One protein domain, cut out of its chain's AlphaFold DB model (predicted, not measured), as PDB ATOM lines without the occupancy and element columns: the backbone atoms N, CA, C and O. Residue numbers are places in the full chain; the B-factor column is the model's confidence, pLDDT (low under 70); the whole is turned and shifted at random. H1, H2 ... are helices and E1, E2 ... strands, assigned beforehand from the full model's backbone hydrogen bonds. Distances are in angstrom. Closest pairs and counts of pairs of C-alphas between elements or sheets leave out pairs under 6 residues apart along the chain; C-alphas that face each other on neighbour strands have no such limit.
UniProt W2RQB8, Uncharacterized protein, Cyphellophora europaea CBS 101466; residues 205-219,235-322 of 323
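What this domain is: This is residues 205 to 219 and 235 to 322 of the 323 residues of an uncharacterized protein of Cyphellophora europaea CBS 101466 (UniProt W2RQB8). A strongly twisted sheet of five strands has helices over one face, H1 over the edge strand E1 and H2 over E4, in two layers; no named helix is on the other face. H3 folds back from H2, and residues 315 to 322, of which 315 to 320 belong to H3, stick out. The 103 printed residues, class mixed, run H1 E1 E2 E3 E4 E5 H2 H3; the sheet, in order E1 E2 E3 E4 E5, is a meander, each strand the antiparallel neighbour of the one before. The whole is compact, radius of gyration of the C-alphas 13.3 A, spanning 41 by 25 by 22 A.

How they stand to each other: H1, residues 205 to 214, is on the sheet at a height of 8.8 A and runs along E1, residues 242 to 247, at 8 degrees on the local plane; their closest C-alphas, Gln 212 and Phe 245, are 6.3 A apart. Hairpins join E1 to E2, residues 254 to 259 (N 246 to O 256, 3.1 A), E2 to E3, residues 264 to 269 (N 257 to O 265, 2.8 A), E3 to E4, residues 274 to 284 (N 266 to O 279, 2.8 A), and E4 to E5, residues 287 to 290 (N 282 to O 289, 2.9 A). E4 bends by 55 degrees at residue 277. H2, residues 292 to 298, is over E4 on the same face as H1, at a height of 6.5 A, with C-alphas Ala 278 and Glu 295 closest at 5.1 A. H3, residues 305 to 320, is not on the sheet; its residues 305 to 312 alone touch H2, in a helical hairpin (closest C-alphas Ala 297 and Arg 308, 6.1 A), opposite ways at 36 degrees, only just a steep tilt. In H1, H2 and H3 every O i to N i+4 pair is within hydrogen-bond range.

Where its parts are: H1 begins at C-alpha 205 (-3.543, 37.140, -27.386). E4 is 28.9 A long and H3 22.8 A, ending at C-alpha 320 (10.352, 56.898, -53.788).

The domain as a whole: The C-alphas of Glu 250 and His 322, the two farthest apart, are 44.7 A apart. Residues 220 to 234 are not printed; C-alphas 219 and 235 are 10.2 A apart across the cut. Of the links printed whole, none is long. Mean pLDDT of the printed part is 81.8, under 70 at residues 217 to 219, 235 to 240, 284 to 286 and 319 to 322.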
ATOM      1  N   GLN A 205      -2.772  37.847 -26.358       90.88
ATOM      2  CA  GLN A 205      -3.543  37.140 -27.386       90.88
ATOM      3  C   GLN A 205      -4.608  38.049 -28.010       90.88
ATOM      4  O   GLN A 205      -4.680  38.169 -29.231       90.88
ATOM      5  N   ASP A 206      -5.370  38.751 -27.171       90.94
ATOM      6  CA  ASP A 206      -6.422  39.664 -27.617       90.94
ATOM      7  C   ASP A 206      -5.848  40.843 -28.416       90.94
ATOM      8  O   ASP A 206      -6.446  41.281 -29.399       90.94
ATOM      9  N   ALA A 207      -4.674  41.357 -28.038       89.75
ATOM     10  CA  ALA A 207      -4.014  42.426 -28.777       89.75
ATOM     11  C   ALA A 207      -3.490  41.952 -30.139       89.75
ATOM     12  O   ALA A 207      -3.602  42.685 -31.124       89.75
ATOM     13  N   VAL A 208      -2.970  40.721 -30.221       90.12
ATOM     14  CA  VAL A 208      -2.571  40.115 -31.497       90.12
ATOM     15  C   VAL A 208      -3.778  39.961 -32.420       90.12
ATOM     16  O   VAL A 208      -3.715  40.393 -33.571       90.12
ATOM     17  N   GLN A 209      -4.889  39.440 -31.899       89.75
ATOM     18  CA  GLN A 209      -6.143  39.305 -32.638       89.75
ATOM     19  C   GLN A 209      -6.693  40.667 -33.091       89.75
ATOM     20  O   GLN A 209      -7.073  40.839 -34.244       89.75
ATOM     21  N   ASN A 210      -6.668  41.682 -32.222       89.06
ATOM     22  CA  ASN A 210      -7.099  43.042 -32.557       89.06
ATOM     23  C   ASN A 210      -6.255  43.653 -33.692       89.06
ATOM     24  O   ASN A 210      -6.779  44.354 -34.554       89.06
ATOM     25  N   ILE A 211      -4.946  43.387 -33.720       88.00
ATOM     26  CA  ILE A 211      -4.082  43.824 -34.823       88.00
ATOM     27  C   ILE A 211      -4.432  43.084 -36.116       88.00
ATOM     28  O   ILE A 211      -4.532  43.733 -37.153       88.00
ATOM     29  N   GLN A 212      -4.666  41.769 -36.069       87.81
ATOM     30  CA  GLN A 212      -5.099  40.998 -37.244       87.81
ATOM     31  C   GLN A 212      -6.403  41.553 -37.834       87.81
ATOM     32  O   GLN A 212      -6.465  41.823 -39.032       87.81
ATOM     33  N   GLU A 213      -7.399  41.809 -36.981       86.81
ATOM     34  CA  GLU A 213      -8.681  42.401 -37.374       86.81
ATOM     35  C   GLU A 213      -8.507  43.781 -38.013       86.81
ATOM     36  O   GLU A 213      -9.059  44.049 -39.078       86.81
ATOM     37  N   LYS A 214      -7.708  44.662 -37.395       85.44
ATOM     38  CA  LYS A 214      -7.451  46.008 -37.929       85.44
ATOM     39  C   LYS A 214      -6.674  45.992 -39.245       85.44
ATOM     40  O   LYS A 214      -6.808  46.931 -40.023       85.44
ATOM     41  N   LEU A 215      -5.855  44.969 -39.476       80.38
ATOM     42  CA  LEU A 215      -5.130  44.769 -40.730       80.38
ATOM     43  C   LEU A 215      -5.972  44.039 -41.788       80.38
ATOM     44  O   LEU A 215      -5.466  43.794 -42.880       80.38
ATOM     45  N   ALA A 216      -7.227  43.686 -41.474       72.44
ATOM     46  CA  ALA A 216      -8.107  42.861 -42.304       72.44
ATOM     47  C   ALA A 216      -7.476  41.519 -42.729       72.44
ATOM     48  O   ALA A 216      -7.878  40.915 -43.724       72.44
ATOM     49  N   ILE A 217      -6.500  41.028 -41.961       66.75
ATOM     50  CA  ILE A 217      -5.890  39.720 -42.180       66.75
ATOM     51  C   ILE A 217      -6.916  38.709 -41.681       66.75
ATOM     52  O   ILE A 217      -7.110  38.574 -40.473       66.75
ATOM     53  N   GLN A 218      -7.609  38.035 -42.602       55.16
ATOM     54  CA  GLN A 218      -8.520  36.956 -42.230       55.16
ATOM     55  C   GLN A 218      -7.719  35.911 -41.449       55.16
ATOM     56  O   GLN A 218      -6.804  35.281 -41.985       55.16
ATOM     57  N   SER A 219      -8.043  35.746 -40.167       49.66
ATOM     58  CA  SER A 219      -7.600  34.598 -39.396       49.66
ATOM     59  C   SER A 219      -8.306  33.379 -39.981       49.66
ATOM     60  O   SER A 219      -9.424  33.050 -39.588       49.66
ATOM     61  N   THR A 235      -3.323  36.614 -49.027       44.38
ATOM     62  CA  THR A 235      -4.390  37.542 -48.673       44.38
ATOM     63  C   THR A 235      -3.977  38.905 -49.223       44.38
ATOM     64  O   THR A 235      -2.799  39.273 -49.130       44.38
ATOM     65  N   GLU A 236      -4.911  39.604 -49.871       49.00
ATOM     66  CA  GLU A 236      -4.716  40.962 -50.382       49.00
ATOM     67  C   GLU A 236      -3.946  41.772 -49.336       49.00
ATOM     68  O   GLU A 236      -4.296  41.724 -48.158       49.00
ATOM     69  N   ALA A 237      -2.836  42.403 -49.739       53.88
ATOM     70  CA  ALA A 237      -1.942  43.080 -48.808       53.88
ATOM     71  C   ALA A 237      -2.768  44.005 -47.908       53.88
ATOM     72  O   ALA A 237      -3.359  44.968 -48.397       53.88
ATOM     73  N   GLY A 238      -2.831  43.680 -46.615       56.38
ATOM     74  CA  GLY A 238      -3.569  44.478 -45.652       56.38
ATOM     75  C   GLY A 238      -2.993  45.888 -45.579       56.38
ATOM     76  O   GLY A 238      -1.887  46.160 -46.069       56.38
ATOM     77  N   ASP A 239      -3.727  46.792 -44.933       61.12
ATOM     78  CA  ASP A 239      -3.254  48.141 -44.626       61.12
ATOM     79  C   ASP A 239      -1.786  48.108 -44.143       61.12
ATOM     80  O   ASP A 239      -1.417  47.312 -43.280       61.12
ATOM     81  N   CYS A 240      -0.936  49.002 -44.665       67.00
ATOM     82  CA  CYS A 240       0.519  49.067 -44.406       67.00
ATOM     83  C   CYS A 240       1.383  47.984 -45.092       67.00
ATOM     84  O   CYS A 240       2.557  47.833 -44.745       67.00
ATOM     85  N   GLY A 241       0.839  47.228 -46.052       74.75
ATOM     86  CA  GLY A 241       1.600  46.230 -46.810       74.75
ATOM     87  C   GLY A 241       1.965  44.991 -45.989       74.75
ATOM     88  O   GLY A 241       2.983  44.357 -46.256       74.75
ATOM     89  N   ILE A 242       1.171  44.662 -44.969       83.31
ATOM     90  CA  ILE A 242       1.370  43.479 -44.123       83.31
ATOM     91  C   ILE A 242       0.538  42.338 -44.700       83.31
ATOM     92  O   ILE A 242      -0.665  42.475 -44.891       83.31
ATOM     93  N   SER A 243       1.183  41.210 -44.984       81.50
ATOM     94  CA  SER A 243       0.525  40.011 -45.508       81.50
ATOM     95  C   SER A 243       0.136  39.028 -44.407       81.50
ATOM     96  O   SER A 243      -0.851  38.318 -44.546       81.50
ATOM     97  N   SER A 244       0.880  38.970 -43.296       83.56
ATOM     98  CA  SER A 244       0.488  38.150 -42.145       83.56
ATOM     99  C   SER A 244       1.035  38.681 -40.823       83.56
ATOM    100  O   SER A 244       2.123  39.255 -40.756       83.56
ATOM    101  N   PHE A 245       0.272  38.446 -39.757       86.88
ATOM    102  CA  PHE A 245       0.633  38.759 -38.380       86.88
ATOM    103  C   PHE A 245       0.116  37.632 -37.481       86.88
ATOM    104  O   PHE A 245      -1.084  37.386 -37.482       86.88
ATOM    105  N   HIS A 246       0.975  36.913 -36.756       87.25
ATOM    106  CA  HIS A 246       0.548  35.819 -35.865       87.25
ATOM    107  C   HIS A 246       1.493  35.625 -34.674       87.25
ATOM    108  O   HIS A 246       2.687  35.925 -34.755       87.25
ATOM    109  N   ALA A 247       0.962  35.103 -33.569       90.75
ATOM    110  CA  ALA A 247       1.765  34.666 -32.430       90.75
ATOM    111  C   ALA A 247       2.563  33.399 -32.790       90.75
ATOM    112  O   ALA A 247       2.057  32.518 -33.479       90.75
ATOM    113  N   LEU A 248       3.817  33.309 -32.340       86.38
ATOM    114  CA  LEU A 248       4.699  32.162 -32.610       86.38
ATOM    115  C   LEU A 248       4.579  31.032 -31.579       86.38
ATOM    116  O   LEU A 248       5.128  29.956 -31.791       86.38
ATOM    117  N   GLY A 249       3.917  31.285 -30.457       83.50
ATOM    118  CA  GLY A 249       3.752  30.326 -29.375       83.50
ATOM    119  C   GLY A 249       2.482  30.606 -28.591       83.50
ATOM    120  O   GLY A 249       1.892  31.684 -28.703       83.50
ATOM    121  N   GLU A 250       2.084  29.631 -27.778       81.81
ATOM    122  CA  GLU A 250       0.879  29.719 -26.950       81.81
ATOM    123  C   GLU A 250       0.945  30.885 -25.958       81.81
ATOM    124  O   GLU A 250      -0.078  31.503 -25.681       81.81
ATOM    125  N   ASP A 251       2.145  31.242 -25.488       84.31
ATOM    126  CA  ASP A 251       2.415  32.334 -24.544       84.31
ATOM    127  C   ASP A 251       2.238  33.751 -25.134       84.31
ATOM    128  O   ASP A 251       2.236  34.745 -24.391       84.31
ATOM    129  N   ALA A 252       2.104  33.848 -26.463       87.56
ATOM    130  CA  ALA A 252       2.029  35.077 -27.248       87.56
ATOM    131  C   ALA A 252       3.134  36.110 -26.931       87.56
ATOM    132  O   ALA A 252       2.965  37.304 -27.180       87.56
ATOM    133  N   HIS A 253       4.284  35.681 -26.393       89.38
ATOM    134  CA  HIS A 253       5.402  36.586 -26.099       89.38
ATOM    135  C   HIS A 253       6.130  37.041 -27.356       89.38
ATOM    136  O   HIS A 253       6.764  38.097 -27.358       89.38
ATOM    137  N   TYR A 254       6.059  36.247 -28.421       92.31
ATOM    138  CA  TYR A 254       6.637  36.583 -29.708       92.31
ATOM    139  C   TYR A 254       5.563  36.569 -30.783       92.31
ATOM    140  O   TYR A 254       4.808  35.604 -30.890       92.31
ATOM    141  N   ALA A 255       5.552  37.602 -31.618       91.81
ATOM    142  CA  ALA A 255       4.732  37.637 -32.819       91.81
ATOM    143  C   ALA A 255       5.612  37.798 -34.058       91.81
ATOM    144  O   ALA A 255       6.669  38.441 -34.020       91.81
ATOM    145  N   ARG A 256       5.179  37.175 -35.150       91.94
ATOM    146  CA  ARG A 256       5.804  37.261 -36.463       91.94
ATOM    147  C   ARG A 256       4.968  38.154 -37.363       91.94
ATOM    148  O   ARG A 256       3.750  38.016 -37.415       91.94
ATOM    149  N   ILE A 257       5.652  39.037 -38.077       90.19
ATOM    150  CA  ILE A 257       5.090  39.955 -39.065       90.19
ATOM    151  C   ILE A 257       5.713  39.613 -40.412       90.19
ATOM    152  O   ILE A 257       6.929  39.433 -40.502       90.19
ATOM    153  N   VAL A 258       4.903  39.512 -41.457       88.69
ATOM    154  CA  VAL A 258       5.379  39.357 -42.833       88.69
ATOM    155  C   VAL A 258       4.783  40.480 -43.658       88.69
ATOM    156  O   VAL A 258       3.581  40.728 -43.591       88.69
ATOM    157  N   TRP A 259       5.631  41.160 -44.418       88.25
ATOM    158  CA  TRP A 259       5.225  42.210 -45.342       88.25
ATOM    159  C   TRP A 259       5.139  41.673 -46.773       88.25
ATOM    160  O   TRP A 259       5.807  40.704 -47.138       88.25
ATOM    161  N   SER A 260       4.337  42.327 -47.611       83.44
ATOM    162  CA  SER A 260       4.169  42.004 -49.033       83.44
ATOM    163  C   SER A 260       5.450  42.205 -49.849       83.44
ATOM    164  O   SER A 260       5.656  41.529 -50.850       83.44
ATOM    165  N   ASN A 261       6.350  43.076 -49.387       79.69
ATOM    166  CA  ASN A 261       7.669  43.311 -49.982       79.69
ATOM    167  C   ASN A 261       8.719  42.235 -49.624       79.69
ATOM    168  O   ASN A 261       9.896  42.407 -49.925       79.69
ATOM    169  N   GLY A 262       8.320  41.150 -48.952       81.06
ATOM    170  CA  GLY A 262       9.213  40.055 -48.568       81.06
ATOM    171  C   GLY A 262      10.009  40.298 -47.283       81.06
ATOM    172  O   GLY A 262      10.796  39.435 -46.892       81.06
ATOM    173  N   ARG A 263       9.805  41.430 -46.590       87.69
ATOM    174  CA  ARG A 263      10.379  41.648 -45.253       87.69
ATOM    175  C   ARG A 263       9.695  40.738 -44.228       87.69
ATOM    176  O   ARG A 263       8.494  40.472 -44.307       87.69
ATOM    177  N   VAL A 264      10.453  40.281 -43.236       89.12
ATOM    178  CA  VAL A 264       9.967  39.438 -42.137       89.12
ATOM    179  C   VAL A 264      10.469  39.989 -40.813       89.12
ATOM    180  O   VAL A 264      11.658  40.238 -40.634       89.12
ATOM    181  N   GLY A 265       9.552  40.147 -39.869       89.50
ATOM    182  CA  GLY A 265       9.800  40.731 -38.564       89.50
ATOM    183  C   GLY A 265       9.419  39.781 -37.447       89.50
ATOM    184  O   GLY A 265       8.437  39.046 -37.542       89.50
ATOM    185  N   ARG A 266      10.183  39.817 -36.359       92.75
ATOM    186  CA  ARG A 266       9.838  39.179 -35.093       92.75
ATOM    187  C   ARG A 266       9.848  40.230 -33.999       92.75
ATOM    188  O   ARG A 266      10.857  40.900 -33.789       92.75
ATOM    189  N   ILE A 267       8.735  40.340 -33.290       93.12
ATOM    190  CA  ILE A 267       8.586  41.247 -32.154       93.12
ATOM    191  C   ILE A 267       8.464  40.449 -30.860       93.12
ATOM    192  O   ILE A 267       7.934  39.339 -30.858       93.12
ATOM    193  N   LYS A 268       8.973  41.017 -29.768       93.81
ATOM    194  CA  LYS A 268       8.771  40.534 -28.404       93.81
ATOM    195  C   LYS A 268       7.784  41.459 -27.700       93.81
ATOM    196  O   LYS A 268       8.057  42.651 -27.571       93.81
ATOM    197  N   ILE A 269       6.674  40.896 -27.241       93.06
ATOM    198  CA  ILE A 269       5.605  41.595 -26.533       93.06
ATOM    199  C   ILE A 269       5.801  41.387 -25.025       93.06
ATOM    200  O   ILE A 269       5.874  40.253 -24.533       93.06
ATOM    201  N   GLY A 270       5.918  42.496 -24.303       89.88
ATOM    202  CA  GLY A 270       6.015  42.546 -22.851       89.88
ATOM    203  C   GLY A 270       4.662  42.362 -22.162       89.88
ATOM    204  O   GLY A 270       3.606  42.278 -22.790       89.88
ATOM    205  N   ASN A 271       4.676  42.311 -20.830       85.12
ATOM    206  CA  ASN A 271       3.455  42.135 -20.028       85.12
ATOM    207  C   ASN A 271       2.569  43.395 -19.993       85.12
ATOM    208  O   ASN A 271       1.383  43.289 -19.707       85.12
ATOM    209  N   ALA A 272       3.129  44.569 -20.298       85.94
ATOM    210  CA  ALA A 272       2.407  45.841 -20.370       85.94
ATOM    211  C   ALA A 272       1.837  46.138 -21.771       85.94
ATOM    212  O   ALA A 272       1.483  47.276 -22.055       85.94
ATOM    213  N   LEU A 273       1.798  45.138 -22.662       87.56
ATOM    214  CA  LEU A 273       1.477  45.317 -24.086       87.56
ATOM    215  C   LEU A 273       2.406  46.325 -24.791       87.56
ATOM    216  O   LEU A 273       2.027  46.982 -25.758       87.56
ATOM    217  N   SER A 274       3.650  46.423 -24.322       91.69
ATOM    218  CA  SER A 274       4.744  47.118 -24.995       91.69
ATOM    219  C   SER A 274       5.514  46.152 -25.892       91.69
ATOM    220  O   SER A 274       5.679  44.975 -25.571       91.69
ATOM    221  N   ILE A 275       6.020  46.640 -27.019       92.44
ATOM    222  CA  ILE A 275       6.985  45.914 -27.841       92.44
ATOM    223  C   ILE A 275       8.377  46.238 -27.307       92.44
ATOM    224  O   ILE A 275       8.911  47.317 -27.562       92.44
ATOM    225  N   ASP A 276       8.956  45.296 -26.566       91.62
ATOM    226  CA  ASP A 276      10.250  45.481 -25.899       91.62
ATOM    227  C   ASP A 276      11.414  45.381 -26.890       91.62
ATOM    228  O   ASP A 276      12.456  46.013 -26.720       91.62
ATOM    229  N   ARG A 277      11.270  44.520 -27.905       91.38
ATOM    230  CA  ARG A 277      12.283  44.279 -28.939       91.38
ATOM    231  C   ARG A 277      11.618  43.946 -30.263       91.38
ATOM    232  O   ARG A 277      10.642  43.201 -30.294       91.38
ATOM    233  N   ALA A 278      12.209  44.423 -31.348       91.38
ATOM    234  CA  ALA A 278      11.827  44.073 -32.704       91.38
ATOM    235  C   ALA A 278      13.080  43.751 -33.518       91.38
ATOM    236  O   ALA A 278      14.114  44.394 -33.352       91.38
ATOM    237  N   VAL A 279      12.983  42.738 -34.372       91.62
ATOM    238  CA  VAL A 279      14.019  42.388 -35.344       91.62
ATOM    239  C   VAL A 279      13.353  42.239 -36.697       91.62
ATOM    240  O   VAL A 279      12.385  41.486 -36.797       91.62
ATOM    241  N   VAL A 280      13.846  42.934 -37.719       91.12
ATOM    242  CA  VAL A 280      13.272  42.901 -39.071       91.12
ATOM    243  C   VAL A 280      14.361  42.622 -40.090       91.12
ATOM    244  O   VAL A 280      15.389  43.294 -40.119       91.12
ATOM    245  N   PHE A 281      14.109  41.640 -40.945       88.38
ATOM    246  CA  PHE A 281      14.952  41.297 -42.079       88.38
ATOM    247  C   PHE A 281      14.235  41.647 -43.375       88.38
ATOM    248  O   PHE A 281      13.039  41.391 -43.513       88.38
ATOM    249  N   GLY A 282      14.967  42.211 -44.325       85.88
ATOM    250  CA  GLY A 282      14.529  42.422 -45.695       85.88
ATOM    251  C   GLY A 282      15.519  41.806 -46.666       85.88
ATOM    252  O   GLY A 282      16.717  41.787 -46.400       85.88
ATOM    253  N   ASN A 283      15.009  41.306 -47.786       79.81
ATOM    254  CA  ASN A 283      15.849  40.893 -48.899       79.81
ATOM    255  C   ASN A 283      16.105  42.124 -49.777       79.81
ATOM    256  O   ASN A 283      15.186  42.613 -50.436       79.81
ATOM    257  N   ILE A 284      17.324  42.653 -49.716       69.81
ATOM    258  CA  ILE A 284      17.786  43.762 -50.555       69.81
ATOM    259  C   ILE A 284      18.940  43.196 -51.382       69.81
ATOM    260  O   ILE A 284      19.902  42.678 -50.823       69.81
ATOM    261  N   ASP A 285      18.812  43.233 -52.708       65.50
ATOM    262  CA  ASP A 285      19.830  42.755 -53.656       65.50
ATOM    263  C   ASP A 285      20.275  41.284 -53.481       65.50
ATOM    264  O   ASP A 285      21.385  40.911 -53.853       65.50
ATOM    265  N   GLY A 286      19.400  40.415 -52.959       69.69
ATOM    266  CA  GLY A 286      19.668  38.980 -52.796       69.69
ATOM    267  C   GLY A 286      20.289  38.595 -51.452       69.69
ATOM    268  O   GLY A 286      20.352  37.400 -51.154       69.69
ATOM    269  N   ASP A 287      20.668  39.575 -50.626       74.44
ATOM    270  CA  ASP A 287      21.147  39.368 -49.262       74.44
ATOM    271  C   ASP A 287      20.075  39.743 -48.227       74.44
ATOM    272  O   ASP A 287      19.366  40.750 -48.325       74.44
ATOM    273  N   ASN A 288      19.968  38.920 -47.179       79.00
ATOM    274  CA  ASN A 288      19.105  39.212 -46.037       79.00
ATOM    275  C   ASN A 288      19.774  40.264 -45.148       79.00
ATOM    276  O   ASN A 288      20.603  39.936 -44.294       79.00
ATOM    277  N   GLN A 289      19.380  41.524 -45.311       85.06
ATOM    278  CA  GLN A 289      19.860  42.625 -44.490       85.06
ATOM    279  C   GLN A 289      18.860  42.983 -43.389       85.06
ATOM    280  O   GLN A 289      17.643  42.860 -43.531       85.06
ATOM    281  N   ARG A 290      19.390  43.423 -42.249       86.94
ATOM    282  CA  ARG A 290      18.601  43.832 -41.090       86.94
ATOM    283  C   ARG A 290      18.141  45.286 -41.253       86.94
ATOM    284  O   ARG A 290      18.965  46.172 -41.464       86.94
ATOM    285  N   CYS A 291      16.839  45.536 -41.150       85.12
ATOM    286  CA  CYS A 291      16.234  46.846 -41.402       85.12
ATOM    287  C   CYS A 291      16.056  47.635 -40.093       85.12
ATOM    288  O   CYS A 291      14.997  47.570 -39.467       85.12
ATOM    289  N   SER A 292      17.073  48.401 -39.682       85.31
ATOM    290  CA  SER A 292      17.060  49.136 -38.401       85.31
ATOM    291  C   SER A 292      15.915  50.153 -38.270       85.31
ATOM    292  O   SER A 292      15.377  50.320 -37.177       85.31
ATOM    293  N   ASP A 293      15.507  50.805 -39.363       83.62
ATOM    294  CA  ASP A 293      14.432  51.812 -39.337       83.62
ATOM    295  C   ASP A 293      13.074  51.192 -38.981       83.62
ATOM    296  O   ASP A 293      12.293  51.750 -38.207       83.62
ATOM    297  N   TYR A 294      12.827  49.983 -39.493       84.31
ATOM    298  CA  TYR A 294      11.646  49.196 -39.156       84.31
ATOM    299  C   TYR A 294      11.678  48.745 -37.699       84.31
ATOM    300  O   TYR A 294      10.670  48.825 -37.004       84.31
ATOM    301  N   GLU A 295      12.835  48.308 -37.206       88.75
ATOM    302  CA  GLU A 295      12.982  47.890 -35.811       88.75
ATOM    303  C   GLU A 295      12.667  49.026 -34.841       88.75
ATOM    304  O   GLU A 295      11.912  48.827 -33.889       88.75
ATOM    305  N   GLN A 296      13.175  50.230 -35.112       86.81
ATOM    306  CA  GLN A 296      12.939  51.388 -34.255       86.81
ATOM    307  C   GLN A 296      11.474  51.839 -34.268       86.81
ATOM    308  O   GLN A 296      10.954  52.252 -33.233       86.81
ATOM    309  N   ALA A 297      10.787  51.736 -35.407       85.88
ATOM    310  CA  ALA A 297       9.375  52.096 -35.499       85.88
ATOM    311  C   ALA A 297       8.433  51.072 -34.853       85.88
ATOM    312  O   ALA A 297       7.326  51.424 -34.444       85.88
ATOM    313  N   LEU A 298       8.837  49.802 -34.771       88.00
ATOM    314  CA  LEU A 298       8.032  48.757 -34.142       88.00
ATOM    315  C   LEU A 298       8.034  48.880 -32.613       88.00
ATOM    316  O   LEU A 298       6.994  48.660 -31.992       88.00
ATOM    317  N   VAL A 299       9.163  49.266 -32.016       90.19
ATOM    318  CA  VAL A 299       9.314  49.416 -30.558       90.19
ATOM    319  C   VAL A 299       8.363  50.487 -30.002       90.19
ATOM    320  O   VAL A 299       8.159  51.541 -30.603       90.19
ATOM    321  N   GLY A 300       7.773  50.204 -28.837       89.44
ATOM    322  CA  GLY A 300       6.796  51.067 -28.160       89.44
ATOM    323  C   GLY A 300       5.450  50.377 -27.935       89.44
ATOM    324  O   GLY A 300       5.345  49.157 -28.044       89.44
ATOM    325  N   ASP A 301       4.412  51.150 -27.627       89.94
ATOM    326  CA  ASP A 301       3.094  50.596 -27.283       89.94
ATOM    327  C   ASP A 301       2.453  49.867 -28.465       89.94
ATOM    328  O   ASP A 301       2.485  50.357 -29.604       89.94
ATOM    329  N   LEU A 302       1.852  48.708 -28.195       87.06
ATOM    330  CA  LEU A 302       1.251  47.847 -29.211       87.06
ATOM    331  C   LEU A 302       0.026  48.494 -29.876       87.06
ATOM    332  O   LEU A 302      -0.154  48.359 -31.083       87.06
ATOM    333  N   ASP A 303      -0.757  49.288 -29.140       85.19
ATOM    334  CA  ASP A 303      -1.915  50.009 -29.694       85.19
ATOM    335  C   ASP A 303      -1.524  51.035 -30.766       85.19
ATOM    336  O   ASP A 303      -2.245  51.237 -31.746       85.19
ATOM    337  N   GLY A 304      -0.353  51.659 -30.608       84.94
ATOM    338  CA  GLY A 304       0.191  52.621 -31.565       84.94
ATOM    339  C   GLY A 304       0.883  51.981 -32.771       84.94
ATOM    340  O   GLY A 304       1.287  52.706 -33.680       84.94
ATOM    341  N   LEU A 305       1.038  50.651 -32.793       86.69
ATOM    342  CA  LEU A 305       1.819  49.932 -33.801       86.69
ATOM    343  C   LEU A 305       1.356  50.243 -35.227       86.69
ATOM    344  O   LEU A 305       2.167  50.606 -36.073       86.69
ATOM    345  N   ILE A 306       0.052  50.140 -35.485       85.50
ATOM    346  CA  ILE A 306      -0.509  50.332 -36.831       85.50
ATOM    347  C   ILE A 306      -0.282  51.767 -37.306       85.50
ATOM    348  O   ILE A 306       0.136  51.987 -38.438       85.50
ATOM    349  N   SER A 307      -0.475  52.753 -36.429       86.06
ATOM    350  CA  SER A 307      -0.221  54.162 -36.740       86.06
ATOM    351  C   SER A 307       1.250  54.416 -37.087       86.06
ATOM    352  O   SER A 307       1.540  55.158 -38.023       86.06
ATOM    353  N   ARG A 308       2.187  53.773 -36.372       88.25
ATOM    354  CA  ARG A 308       3.627  53.861 -36.667       88.25
ATOM    355  C   ARG A 308       3.984  53.184 -37.990       88.25
ATOM    356  O   ARG A 308       4.788  53.725 -38.744       88.25
ATOM    357  N   LEU A 309       3.362  52.048 -38.296       85.62
ATOM    358  CA  LEU A 309       3.561  51.344 -39.563       85.62
ATOM    359  C   LEU A 309       3.017  52.135 -40.760       85.62
ATOM    360  O   LEU A 309       3.704  52.212 -41.773       85.62
ATOM    361  N   ARG A 310       1.867  52.810 -40.618       84.38
ATOM    362  CA  ARG A 310       1.353  53.751 -41.634       84.38
ATOM    363  C   ARG A 310       2.302  54.928 -41.854       84.38
ATOM    364  O   ARG A 310       2.643  55.254 -42.985       84.38
ATOM    365  N   ALA A 311       2.804  55.525 -40.774       85.06
ATOM    366  CA  ALA A 311       3.763  56.622 -40.883       85.06
ATOM    367  C   ALA A 311       5.075  56.198 -41.571       85.06
ATOM    368  O   ALA A 311       5.697  57.007 -42.259       85.06
ATOM    369  N   LEU A 312       5.505  54.943 -41.398       83.19
ATOM    370  CA  LEU A 312       6.643  54.395 -42.136       83.19
ATOM    371  C   LEU A 312       6.334  54.189 -43.619       83.19
ATOM    372  O   LEU A 312       7.151  54.589 -44.446       83.19
ATOM    373  N   SER A 313       5.179  53.611 -43.965       79.94
ATOM    374  CA  SER A 313       4.809  53.429 -45.374       79.94
ATOM    375  C   SER A 313       4.688  54.767 -46.105       79.94
ATOM    376  O   SER A 313       5.166  54.898 -47.229       79.94
ATOM    377  N   ASP A 314       4.140  55.790 -45.446       80.31
ATOM    378  CA  ASP A 314       4.014  57.133 -46.022       80.31
ATOM    379  C   ASP A 314       5.386  57.780 -46.272       80.31
ATOM    380  O   ASP A 314       5.587  58.457 -47.282       80.31
ATOM    381  N   ARG A 315       6.362  57.541 -45.385       80.44
ATOM    382  CA  ARG A 315       7.745  58.006 -45.573       80.44
ATOM    383  C   ARG A 315       8.431  57.315 -46.748       80.44
ATOM    384  O   ARG A 315       9.126  57.988 -47.506       80.44
ATOM    385  N   GLU A 316       8.235  56.008 -46.922       74.44
ATOM    386  CA  GLU A 316       8.789  55.280 -48.073       74.44
ATOM    387  C   GLU A 316       8.187  55.779 -49.397       74.44
ATOM    388  O   GLU A 316       8.916  55.984 -50.371       74.44
ATOM    389  N   LEU A 317       6.879  56.065 -49.428       72.19
ATOM    390  CA  LEU A 317       6.216  56.657 -50.597       72.19
ATOM    391  C   LEU A 317       6.767  58.054 -50.932       72.19
ATOM    392  O   LEU A 317       6.979  58.374 -52.100       72.19
ATOM    393  N   GLN A 318       7.068  58.877 -49.923       72.69
ATOM    394  CA  GLN A 318       7.674  60.199 -50.133       72.69
ATOM    395  C   GLN A 318       9.125  60.126 -50.631       72.69
ATOM    396  O   GLN A 318       9.535  60.966 -51.428       72.69
ATOM    397  N   GLN A 319       9.901  59.131 -50.195       65.38
ATOM    398  CA  GLN A 319      11.284  58.941 -50.653       65.38
ATOM    399  C   GLN A 319      11.365  58.358 -52.069       65.38
ATOM    400  O   GLN A 319      12.281  58.689 -52.818       65.38
ATOM    401  N   THR A 320      10.404  57.518 -52.453       61.50
ATOM    402  CA  THR A 320      10.352  56.898 -53.788       61.50
ATOM    403  C   THR A 320       9.704  57.795 -54.851       61.50
ATOM    404  O   THR A 320       9.982  57.620 -56.034       61.50
ATOM    405  N   GLY A 321       8.903  58.789 -54.448       50.62
ATOM    406  CA  GLY A 321       8.236  59.757 -55.334       50.62
ATOM    407  C   GLY A 321       9.077  60.959 -55.796       50.62
ATOM    408  O   GLY A 321       8.545  61.840 -56.466       50.62
ATOM    409  N   HIS A 322      10.364  61.026 -55.447       39.50
ATOM    410  CA  HIS A 322      11.303  62.029 -55.961       39.50
ATOM    411  C   HIS A 322      12.157  61.454 -57.103       39.50
ATOM    412  O   HIS A 322      13.346  61.207 -56.923       39.50
TER     413      HIS A 322